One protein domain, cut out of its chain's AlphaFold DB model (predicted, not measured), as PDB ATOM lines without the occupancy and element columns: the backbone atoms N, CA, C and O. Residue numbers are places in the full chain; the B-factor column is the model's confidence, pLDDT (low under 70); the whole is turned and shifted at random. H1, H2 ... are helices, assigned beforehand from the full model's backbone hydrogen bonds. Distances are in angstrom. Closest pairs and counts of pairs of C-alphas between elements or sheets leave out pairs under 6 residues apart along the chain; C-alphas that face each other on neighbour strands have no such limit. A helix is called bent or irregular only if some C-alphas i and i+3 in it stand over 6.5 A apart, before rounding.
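This is residues 35 to 115 of the 207 residues of the protein "HMG box domain-containing protein" of Orbilia oligospora (UniProt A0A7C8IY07). Two short helices, H1 and H2, pack on each other at a steep angle at one end of a long, nearly straight arm, H3a, and at the far end of that arm the chain turns sharply into a second, shorter arm, H3b. The shape is an open one with few contacts: H3a makes its longest axis, the first residues of H1 pack on H3a, and residues 107 to 115 stick out at the far end. The printed part has 81 residues with three named helices, in the order H1, H2, H3, and no named strand; the class is all helix. It is only just loose, close to extended, with a radius of gyration of the C-alphas of 17.2 A and spans of 42 by 31 by 25 A.

Begin with H1, residues 35 to 49, and go on to H2, residues 55 to 68. They touch, closest at the C-alphas of Ala 39 and Ile 62, 6.3 A apart, and run opposite ways at a steep tilt of 56 degrees. Next comes H3, residues 71 to 113, by its hydrogen bonds assigned as one helix but bent: C-alphas 97 and 100 are 9.5 A apart. Its arms are H3a, residues 71 to 97, and H3b, residues 100 to 113. Look at residues 35 to 38, with which alone H1 touches H3a, at residues 77 to 81; the closest C-alphas, those of Phe 38 and Trp 77, are 6.7 A apart. Their lines are only just about perpendicular, at 71 degrees. H2 and H3a are only just apart, 8.2 A at the closest. H3a and H3b touch, closest at the C-alphas of Tyr 95 and Trp 102, 5.2 A apart, and run opposite ways at a steep tilt of 60 degrees. H3b is apart from H1 and H2. The helix packing is mostly crossed, with no touching pair at a shallow tilt. In H1 and H2 every O i to N i+4 pair is within hydrogen-bond range; in H3a 21 of 23 are, in H3b 9 of 10.

Find C-alpha 35 at (49.903, 131.387, 18.507); from there H1 runs 20.6 A to C-alpha 49. H2 runs 20.3 A from C-alpha 55 to C-alpha 68. At C-alpha 71, (41.459, 129.566, 9.825), H3a sets out and runs 38.4 A to C-alpha 97. H3b runs 22.5 A from C-alpha 100 to C-alpha 113 at (57.418, 105.795, 29.632); it is irregular, with C-alphas 100 and 103 at 7.1 A.

The two C-alphas farthest apart, those of Asp 52 and Lys 97, are 45.4 A from each other. The printed part has no cut, and the links H1 to H2 and H2 to H3 are tight. The mean pLDDT of the printed part is 86.4; look for values under 70 at residue 105 and residues 107 to 115.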
ATOM      1  N   PHE A  35      48.868 130.527  19.085       95.62
ATOM      2  CA  PHE A  35      49.903 131.387  18.507       95.62
ATOM      3  C   PHE A  35      51.285 131.149  19.127       95.62
ATOM      4  O   PHE A  35      52.288 131.165  18.425       95.62
ATOM      5  N   VAL A  36      51.363 130.925  20.442       94.75
ATOM      6  CA  VAL A  36      52.649 130.715  21.126       94.75
ATOM      7  C   VAL A  36      53.264 129.379  20.722       94.75
ATOM      8  O   VAL A  36      54.478 129.305  20.550       94.75
ATOM      9  N   ILE A  37      52.442 128.343  20.546       94.50
ATOM     10  CA  ILE A  37      52.887 127.039  20.041       94.50
ATOM     11  C   ILE A  37      53.457 127.210  18.628       94.50
ATOM     12  O   ILE A  37      54.621 126.881  18.407       94.50
ATOM     13  N   PHE A  38      52.694 127.837  17.727       95.81
ATOM     14  CA  PHE A  38      53.138 128.153  16.367       95.81
ATOM     15  C   PHE A  38      54.447 128.956  16.351       95.81
ATOM     16  O   PHE A  38      55.427 128.555  15.726       95.81
ATOM     17  N   ALA A  39      54.497 130.067  17.090       95.25
ATOM     18  CA  ALA A  39      55.656 130.946  17.126       95.25
ATOM     19  C   ALA A  39      56.901 130.243  17.674       95.25
ATOM     20  O   ALA A  39      58.009 130.550  17.249       95.25
ATOM     21  N   ASN A  40      56.755 129.300  18.607       94.12
ATOM     22  CA  ASN A  40      57.888 128.534  19.118       94.12
ATOM     23  C   ASN A  40      58.457 127.582  18.066       94.12
ATOM     24  O   ASN A  40      59.677 127.527  17.930       94.12
ATOM     25  N   THR A  41      57.602 126.875  17.326       93.81
ATOM     26  CA  THR A  41      58.028 125.998  16.227       93.81
ATOM     27  C   THR A  41      58.686 126.818  15.122       93.81
ATOM     28  O   THR A  41      59.856 126.612  14.803       93.81
ATOM     29  N   ARG A  42      57.997 127.858  14.642       94.69
ATOM     30  CA  ARG A  42      58.471 128.673  13.524       94.69
ATOM     31  C   ARG A  42      59.747 129.447  13.835       94.69
ATOM     32  O   ARG A  42      60.629 129.584  12.994       94.69
ATOM     33  N   ARG A  43      59.898 129.924  15.072       93.56
ATOM     34  CA  ARG A  43      61.127 130.597  15.506       93.56
ATOM     35  C   ARG A  43      62.338 129.669  15.472       93.56
ATOM     36  O   ARG A  43      63.422 130.146  15.146       93.56
ATOM     37  N   LYS A  44      62.183 128.385  15.818       93.88
ATOM     38  CA  LYS A  44      63.286 127.411  15.737       93.88
ATOM     39  C   LYS A  44      63.746 127.241  14.291       93.88
ATOM     40  O   LYS A  44      64.939 127.343  14.033       93.88
ATOM     41  N   GLU A  45      62.803 127.095  13.365       94.56
ATOM     42  CA  GLU A  45      63.084 126.998  11.927       94.56
ATOM     43  C   GLU A  45      63.790 128.255  11.400       94.56
ATOM     44  O   GLU A  45      64.851 128.168  10.790       94.56
ATOM     45  N   LEU A  46      63.257 129.447  11.692       93.69
ATOM     46  CA  LEU A  46      63.838 130.704  11.211       93.69
ATOM     47  C   LEU A  46      65.212 130.993  11.819       93.69
ATOM     48  O   LEU A  46      66.060 131.565  11.141       93.69
ATOM     49  N   LYS A  47      65.452 130.590  13.070       92.38
ATOM     50  CA  LYS A  47      66.766 130.725  13.706       92.38
ATOM     51  C   LYS A  47      67.785 129.731  13.145       92.38
ATOM     52  O   LYS A  47      68.962 130.065  13.092       92.38
ATOM     53  N   ALA A  48      67.345 128.547  12.715       93.75
ATOM     54  CA  ALA A  48      68.202 127.588  12.022       93.75
ATOM     55  C   ALA A  48      68.577 128.075  10.611       93.75
ATOM     56  O   ALA A  48      69.722 127.937  10.199       93.75
ATOM     57  N   LEU A  49      67.632 128.693   9.895       93.88
ATOM     58  CA  LEU A  49      67.865 129.247   8.556       93.88
ATOM     59  C   LEU A  49      68.666 130.556   8.577       93.88
ATOM     60  O   LEU A  49      69.468 130.808   7.682       93.88
ATOM     61  N   TYR A  50      68.432 131.407   9.578       91.88
ATOM     62  CA  TYR A  50      69.032 132.736   9.692       91.88
ATOM     63  C   TYR A  50      69.583 132.972  11.105       91.88
ATOM     64  O   TYR A  50      68.981 133.725  11.881       91.88
ATOM     65  N   PRO A  51      70.730 132.363  11.455       91.25
ATOM     66  CA  PRO A  51      71.312 132.496  12.790       91.25
ATOM     67  C   PRO A  51      71.749 133.933  13.124       91.25
ATOM     68  O   PRO A  51      71.708 134.316  14.291       91.25
ATOM     69  N   ASP A  52      72.088 134.743  12.116       93.44
ATOM     70  CA  ASP A  52      72.584 136.119  12.290       93.44
ATOM     71  C   ASP A  52      71.473 137.162  12.476       93.44
ATOM     72  O   ASP A  52      71.736 138.313  12.840       93.44
ATOM     73  N   ARG A  53      70.207 136.803  12.212       90.19
ATOM     74  CA  ARG A  53      69.107 137.765  12.338       90.19
ATOM     75  C   ARG A  53      68.767 138.027  13.805       90.19
ATOM     76  O   ARG A  53      68.638 137.092  14.598       90.19
ATOM     77  N   PRO A  54      68.502 139.293  14.175       94.31
ATOM     78  CA  PRO A  54      68.087 139.614  15.528       94.31
ATOM     79  C   PRO A  54      66.709 139.007  15.821       94.31
ATOM     80  O   PRO A  54      65.773 139.111  15.026       94.31
ATOM     81  N   TYR A  55      66.561 138.432  17.017       89.62
ATOM     82  CA  TYR A  55      65.305 137.867  17.522       89.62
ATOM     83  C   TYR A  55      64.042 138.725  17.262       89.62
ATOM     84  O   TYR A  55      63.041 138.163  16.812       89.62
ATOM     85  N   PRO A  56      64.022 140.056  17.508       94.69
ATOM     86  CA  PRO A  56      62.824 140.869  17.272       94.69
ATOM     87  C   PRO A  56      62.389 140.937  15.800       94.69
ATOM     88  O   PRO A  56      61.191 141.059  15.537       94.69
ATOM     89  N   ALA A  57      63.319 140.819  14.845       94.06
ATOM     90  CA  ALA A  57      62.975 140.761  13.425       94.06
ATOM     91  C   ALA A  57      62.259 139.441  13.106       94.06
ATOM     92  O   ALA A  57      61.152 139.456  12.579       94.06
ATOM     93  N   ILE A  58      62.815 138.318  13.574       94.94
ATOM     94  CA  ILE A  58      62.208 136.985  13.428       94.94
ATOM     95  C   ILE A  58      60.799 136.954  14.041       94.94
ATOM     96  O   ILE A  58      59.861 136.419  13.457       94.94
ATOM     97  N   GLN A  59      60.623 137.552  15.223       93.75
ATOM     98  CA  GLN A  59      59.317 137.611  15.881       93.75
ATOM     99  C   GLN A  59      58.289 138.434  15.085       93.75
ATOM    100  O   GLN A  59      57.103 138.090  15.084       93.75
ATOM    101  N   SER A  60      58.730 139.509  14.426       96.00
ATOM    102  CA  SER A  60      57.878 140.318  13.547       96.00
ATOM    103  C   SER A  60      57.410 139.504  12.340       96.00
ATOM    104  O   SER A  60      56.210 139.463  12.074       96.00
ATOM    105  N   ASP A  61      58.319 138.771  11.691       94.69
ATOM    106  CA  ASP A  61      58.007 137.928  10.530       94.69
ATOM    107  C   ASP A  61      56.958 136.854  10.870       94.69
ATOM    108  O   ASP A  61      55.961 136.702  10.163       94.69
ATOM    109  N   ILE A  62      57.111 136.182  12.017       96.44
ATOM    110  CA  ILE A  62      56.155 135.178  12.525       96.44
ATOM    111  C   ILE A  62      54.768 135.782  12.761       96.44
ATOM    112  O   ILE A  62      53.748 135.135  12.519       96.44
ATOM    113  N   SER A  63      54.715 137.014  13.273       95.38
ATOM    114  CA  SER A  63      53.443 137.676  13.581       95.38
ATOM    115  C   SER A  63      52.675 137.983  12.290       95.38
ATOM    116  O   SER A  63      51.478 137.720  12.210       95.38
ATOM    117  N   VAL A  64      53.386 138.428  11.249       96.00
ATOM    118  CA  VAL A  64      52.825 138.646   9.908       96.00
ATOM    119  C   VAL A  64      52.384 137.327   9.264       96.00
ATOM    120  O   VAL A  64      51.327 137.267   8.640       96.00
ATOM    121  N   GLU A  65      53.166 136.255   9.412       95.00
ATOM    122  CA  GLU A  65      52.824 134.923   8.894       95.00
ATOM    123  C   GLU A  65      51.547 134.371   9.548       95.00
ATOM    124  O   GLU A  65      50.664 133.865   8.857       95.00
ATOM    125  N   TRP A  66      51.385 134.551  10.863       95.25
ATOM    126  CA  TRP A  66      50.178 134.136  11.580       95.25
ATOM    127  C   TRP A  66      48.916 134.869  11.120       95.25
ATOM    128  O   TRP A  66      47.856 134.255  10.978       95.25
ATOM    129  N   GLU A  67      49.004 136.176  10.884       94.75
ATOM    130  CA  GLU A  67      47.868 136.960  10.393       94.75
ATOM    131  C   GLU A  67      47.465 136.545   8.974       94.75
ATOM    132  O   GLU A  67      46.271 136.463   8.691       94.75
ATOM    133  N   LYS A  68      48.440 136.191   8.128       95.62
ATOM    134  CA  LYS A  68      48.217 135.715   6.754       95.62
ATOM    135  C   LYS A  68      47.645 134.298   6.659       95.62
ATOM    136  O   LYS A  68      47.051 133.970   5.638       95.62
ATOM    137  N   MET A  69      47.831 133.447   7.669       93.62
ATOM    138  CA  MET A  69      47.308 132.075   7.641       93.62
ATOM    139  C   MET A  69      45.775 132.025   7.750       93.62
ATOM    140  O   MET A  69      45.178 132.699   8.598       93.62
ATOM    141  N   ASN A  70      45.158 131.146   6.955       94.56
ATOM    142  CA  ASN A  70      43.725 130.845   7.008       94.56
ATOM    143  C   ASN A  70      43.320 130.148   8.316       94.56
ATOM    144  O   ASN A  70      44.144 129.555   9.022       94.56
ATOM    145  N   ASP A  71      42.021 130.183   8.619       91.38
ATOM    146  CA  ASP A  71      41.459 129.566   9.825       91.38
ATOM    147  C   ASP A  71      41.663 128.049   9.886       91.38
ATOM    148  O   ASP A  71      41.844 127.515  10.980       91.38
ATOM    149  N   GLU A  72      41.730 127.382   8.735       90.56
ATOM    150  CA  GLU A  72      42.039 125.952   8.611       90.56
ATOM    151  C   GLU A  72      43.455 125.637   9.115       90.56
ATOM    152  O   GLU A  72      43.652 124.762   9.961       90.56
ATOM    153  N   GLY A  73      44.452 126.424   8.691       88.81
ATOM    154  CA  GLY A  73      45.825 126.296   9.186       88.81
ATOM    155  C   GLY A  73      45.921 126.605  10.682       88.81
ATOM    156  O   GLY A  73      46.651 125.947  11.422       88.81
ATOM    157  N   LYS A  74      45.121 127.566  11.162       93.50
ATOM    158  CA  LYS A  74      45.009 127.898  12.592       93.50
ATOM    159  C   LYS A  74      44.305 126.805  13.399       93.50
ATOM    160  O   LYS A  74      44.566 126.699  14.599       93.50
ATOM    161  N   GLU A  75      43.435 125.997  12.795       96.00
ATOM    162  CA  GLU A  75      42.690 124.930  13.471       96.00
ATOM    163  C   GLU A  75      43.618 123.844  14.022       96.00
ATOM    164  O   GLU A  75      43.471 123.438  15.176       96.00
ATOM    165  N   HIS A  76      44.634 123.447  13.252       94.19
ATOM    166  CA  HIS A  76      45.673 122.526  13.716       94.19
ATOM    167  C   HIS A  76      46.316 123.018  15.028       94.19
ATOM    168  O   HIS A  76      46.374 122.296  16.026       94.19
ATOM    169  N   TRP A  77      46.696 124.298  15.086       95.12
ATOM    170  CA  TRP A  77      47.285 124.904  16.283       95.12
ATOM    171  C   TRP A  77      46.289 125.056  17.441       95.12
ATOM    172  O   TRP A  77      46.683 125.003  18.607       95.12
ATOM    173  N   LYS A  78      44.991 125.228  17.153       95.88
ATOM    174  CA  LYS A  78      43.931 125.219  18.178       95.88
ATOM    175  C   LYS A  78      43.792 123.833  18.822       95.88
ATOM    176  O   LYS A  78      43.616 123.770  20.038       95.88
ATOM    177  N   LYS A  79      43.931 122.745  18.054       95.88
ATOM    178  CA  LYS A  79      43.939 121.365  18.584       95.88
ATOM    179  C   LYS A  79      45.134 121.138  19.512       95.88
ATOM    180  O   LYS A  79      44.948 120.706  20.646       95.88
ATOM    181  N   LEU A  80      46.337 121.548  19.100       93.25
ATOM    182  CA  LEU A  80      47.535 121.480  19.954       93.25
ATOM    183  C   LEU A  80      47.390 122.301  21.245       93.25
ATOM    184  O   LEU A  80      47.775 121.854  22.322       93.25
ATOM    185  N   MET A  81      46.784 123.486  21.164       94.81
ATOM    186  CA  MET A  81      46.462 124.297  22.343       94.81
ATOM    187  C   MET A  81      45.473 123.590  23.285       94.81
ATOM    188  O   MET A  81      45.598 123.719  24.504       94.81
ATOM    189  N   ALA A  82      44.488 122.857  22.757       95.62
ATOM    190  CA  ALA A  82      43.552 122.088  23.577       95.62
ATOM    191  C   ALA A  82      44.272 120.963  24.343       95.62
ATOM    192  O   ALA A  82      44.091 120.853  25.556       95.62
ATOM    193  N   LEU A  83      45.174 120.236  23.676       93.50
ATOM    194  CA  LEU A  83      46.030 119.231  24.315       93.50
ATOM    195  C   LEU A  83      46.921 119.848  25.405       93.50
ATOM    196  O   LEU A  83      47.025 119.317  26.510       93.50
ATOM    197  N   ASP A  84      47.514 121.017  25.147       91.81
ATOM    198  CA  ASP A  84      48.345 121.712  26.137       91.81
ATOM    199  C   ASP A  84      47.530 122.206  27.347       91.81
ATOM    200  O   ASP A  84      48.000 122.205  28.488       91.81
ATOM    201  N   LYS A  85      46.264 122.579  27.129       92.50
ATOM    202  CA  LYS A  85      45.327 122.921  28.206       92.50
ATOM    203  C   LYS A  85      45.025 121.707  29.085       92.50
ATOM    204  O   LYS A  85      44.940 121.861  30.301       92.50
ATOM    205  N   GLU A  86      44.863 120.524  28.503       93.94
ATOM    206  CA  GLU A  86      44.662 119.275  29.248       93.94
ATOM    207  C   GLU A  86      45.913 118.867  30.028       93.94
ATOM    208  O   GLU A  86      45.810 118.533  31.210       93.94
ATOM    209  N   ARG A  87      47.097 118.994  29.411       91.50
ATOM    210  CA  ARG A  87      48.399 118.823  30.075       91.50
ATOM    211  C   ARG A  87      48.492 119.697  31.328       91.50
ATOM    212  O   ARG A  87      48.723 119.183  32.418       91.50
ATOM    213  N   TYR A  88      48.229 120.999  31.185       90.31
ATOM    214  CA  TYR A  88      48.283 121.949  32.298       90.31
ATOM    215  C   TYR A  88      47.262 121.636  33.398       90.31
ATOM    216  O   TYR A  88      47.596 121.736  34.575       90.31
ATOM    217  N   LYS A  89      46.034 121.225  33.050       91.62
ATOM    218  CA  LYS A  89      45.031 120.805  34.046       91.62
ATOM    219  C   LYS A  89      45.540 119.635  34.887       91.62
ATOM    220  O   LYS A  89      45.512 119.716  36.112       91.62
ATOM    221  N   ARG A  90      46.072 118.598  34.233       89.50
ATOM    222  CA  ARG A  90      46.625 117.416  34.908       89.50
ATOM    223  C   ARG A  90      47.803 117.788  35.812       89.50
ATOM    224  O   ARG A  90      47.847 117.382  36.967       89.50
ATOM    225  N   GLU A  91      48.735 118.600  35.316       88.44
ATOM    226  CA  GLU A  91      49.882 119.081  36.102       88.44
ATOM    227  C   GLU A  91      49.445 119.929  37.302       88.44
ATOM    228  O   GLU A  91      50.001 119.784  38.387       88.44
ATOM    229  N   MET A  92      48.424 120.774  37.146       89.44
ATOM    230  CA  MET A  92      47.882 121.593  38.233       89.44
ATOM    231  C   MET A  92      47.164 120.770  39.301       89.44
ATOM    232  O   MET A  92      47.269 121.085  40.485       89.44
ATOM    233  N   GLU A  93      46.454 119.710  38.917       89.88
ATOM    234  CA  GLU A  93      45.851 118.773  39.869       89.88
ATOM    235  C   GLU A  93      46.922 118.055  40.697       89.88
ATOM    236  O   GLU A  93      46.796 117.957  41.921       89.88
ATOM    237  N   LEU A  94      48.011 117.623  40.048       86.94
ATOM    238  CA  LEU A  94      49.172 117.038  40.718       86.94
ATOM    239  C   LEU A  94      49.870 118.060  41.619       86.94
ATOM    240  O   LEU A  94      50.201 117.735  42.756       86.94
ATOM    241  N   TYR A  95      50.040 119.298  41.157       87.12
ATOM    242  CA  TYR A  95      50.618 120.377  41.953       87.12
ATOM    243  C   TYR A  95      49.794 120.673  43.202       87.12
ATOM    244  O   TYR A  95      50.340 120.754  44.300       87.12
ATOM    245  N   ARG A  96      48.465 120.738  43.072       87.62
ATOM    246  CA  ARG A  96      47.566 120.913  44.219       87.62
ATOM    247  C   ARG A  96      47.692 119.762  45.222       87.62
ATOM    248  O   ARG A  96      47.554 119.995  46.417       87.62
ATOM    249  N   LYS A  97      47.930 118.534  44.748       87.25
ATOM    250  CA  LYS A  97      48.031 117.342  45.602       87.25
ATOM    251  C   LYS A  97      49.398 117.193  46.278       87.25
ATOM    252  O   LYS A  97      49.449 116.818  47.442       87.25
ATOM    253  N   TYR A  98      50.488 117.440  45.553       83.25
ATOM    254  CA  TYR A  98      51.856 117.129  45.990       83.25
ATOM    255  C   TYR A  98      52.699 118.370  46.332       83.25
ATOM    256  O   TYR A  98      53.837 118.224  46.781       83.25
ATOM    257  N   GLY A  99      52.168 119.582  46.136       84.12
ATOM    258  CA  GLY A  99      52.873 120.835  46.406       84.12
ATOM    259  C   GLY A  99      54.199 120.908  45.649       84.12
ATOM    260  O   GLY A  99      54.262 120.549  44.478       84.12
ATOM    261  N   SER A 100      55.273 121.306  46.335       78.31
ATOM    262  CA  SER A 100      56.633 121.445  45.778       78.31
ATOM    263  C   SER A 100      57.206 120.128  45.194       78.31
ATOM    264  O   SER A 100      58.031 120.163  44.286       78.31
ATOM    265  N   ASN A 101      56.693 118.949  45.584       77.75
ATOM    266  CA  ASN A 101      57.171 117.651  45.075       77.75
ATOM    267  C   ASN A 101      56.555 117.222  43.717       77.75
ATOM    268  O   ASN A 101      56.881 116.163  43.179       77.75
ATOM    269  N   TRP A 102      55.648 118.009  43.126       82.31
ATOM    270  CA  TRP A 102      54.987 117.635  41.864       82.31
ATOM    271  C   TRP A 102      55.957 117.486  40.676       82.31
ATOM    272  O   TRP A 102      55.703 116.663  39.794       82.31
ATOM    273  N   VAL A 103      57.071 118.238  40.657       77.25
ATOM    274  CA  VAL A 103      58.094 118.174  39.594       77.25
ATOM    275  C   VAL A 103      58.661 116.760  39.500       77.25
ATOM    276  O   VAL A 103      58.783 116.204  38.408       77.25
ATOM    277  N   TRP A 104      58.940 116.146  40.653       71.62
ATOM    278  CA  TRP A 104      59.386 114.760  40.732       71.62
ATOM    279  C   TRP A 104      58.319 113.798  40.223       71.62
ATOM    280  O   TRP A 104      58.656 112.895  39.468       71.62
ATOM    281  N   VAL A 105      57.042 114.006  40.555       69.62
ATOM    282  CA  VAL A 105      55.930 113.146  40.106       69.62
ATOM    283  C   VAL A 105      55.775 113.164  38.580       69.62
ATOM    284  O   VAL A 105      55.674 112.103  37.963       69.62
ATOM    285  N   VAL A 106      55.823 114.343  37.952       70.44
ATOM    286  CA  VAL A 106      55.745 114.477  36.484       70.44
ATOM    287  C   VAL A 106      57.016 113.947  35.807       70.44
ATOM    288  O   VAL A 106      56.935 113.215  34.820       70.44
ATOM    289  N   GLY A 107      58.198 114.227  36.367       64.31
ATOM    290  CA  GLY A 107      59.470 113.690  35.874       64.31
ATOM    291  C   GLY A 107      59.607 112.168  36.032       64.31
ATOM    292  O   GLY A 107      60.309 111.526  35.253       64.31
ATOM    293  N   HIS A 108      58.926 111.561  37.007       50.66
ATOM    294  CA  HIS A 108      58.908 110.108  37.199       50.66
ATOM    295  C   HIS A 108      58.010 109.393  36.181       50.66
ATOM    296  O   HIS A 108      58.294 108.249  35.826       50.66
ATOM    297  N   GLN A 109      56.960 110.063  35.693       55.97
ATOM    298  CA  GLN A 109      56.067 109.534  34.660       55.97
ATOM    299  C   GLN A 109      56.811 109.361  33.329       55.97
ATOM    300  O   GLN A 109      56.808 108.271  32.763       55.97
ATOM    301  N   LYS A 110      57.574 110.382  32.907       51.59
ATOM    302  CA  LYS A 110      58.415 110.310  31.700       51.59
ATOM    303  C   LYS A 110      59.540 109.267  31.824       51.59
ATOM    304  O   LYS A 110      59.934 108.669  30.833       51.59
ATOM    305  N   ARG A 111      59.999 108.980  33.051       38.38
ATOM    306  CA  ARG A 111      60.948 107.892  33.369       38.38
ATOM    307  C   ARG A 111      60.344 106.491  33.194       38.38
ATOM    308  O   ARG A 111      61.049 105.588  32.766       38.38
ATOM    309  N   LYS A 112      59.056 106.313  33.517       42.91
ATOM    310  CA  LYS A 112      58.332 105.045  33.302       42.91
ATOM    311  C   LYS A 112      58.006 104.807  31.825       42.91
ATOM    312  O   LYS A 112      58.036 103.664  31.392       42.91
ATOM    313  N   GLU A 113      57.725 105.867  31.070       47.03
ATOM    314  CA  GLU A 113      57.418 105.795  29.632       47.03
ATOM    315  C   GLU A 113      58.670 105.607  28.756       47.03
ATOM    316  O   GLU A 113      58.585 104.955  27.724       47.03
ATOM    317  N   LEU A 114      59.838 106.111  29.178       43.56
ATOM    318  CA  LEU A 114      61.108 105.960  28.448       43.56
ATOM    319  C   LEU A 114      61.906 104.696  28.807       43.56
ATOM    320  O   LEU A 114      63.010 104.530  28.302       43.56
ATOM    321  N   GLY A 115      61.394 103.818  29.680       45.25
ATOM    322  CA  GLY A 115      62.019 102.517  29.966       45.25
ATOM    323  C   GLY A 115      63.487 102.575  30.410       45.25
ATOM    324  O   GLY A 115      64.204 101.591  30.259       45.25
TER     325      GLY A 115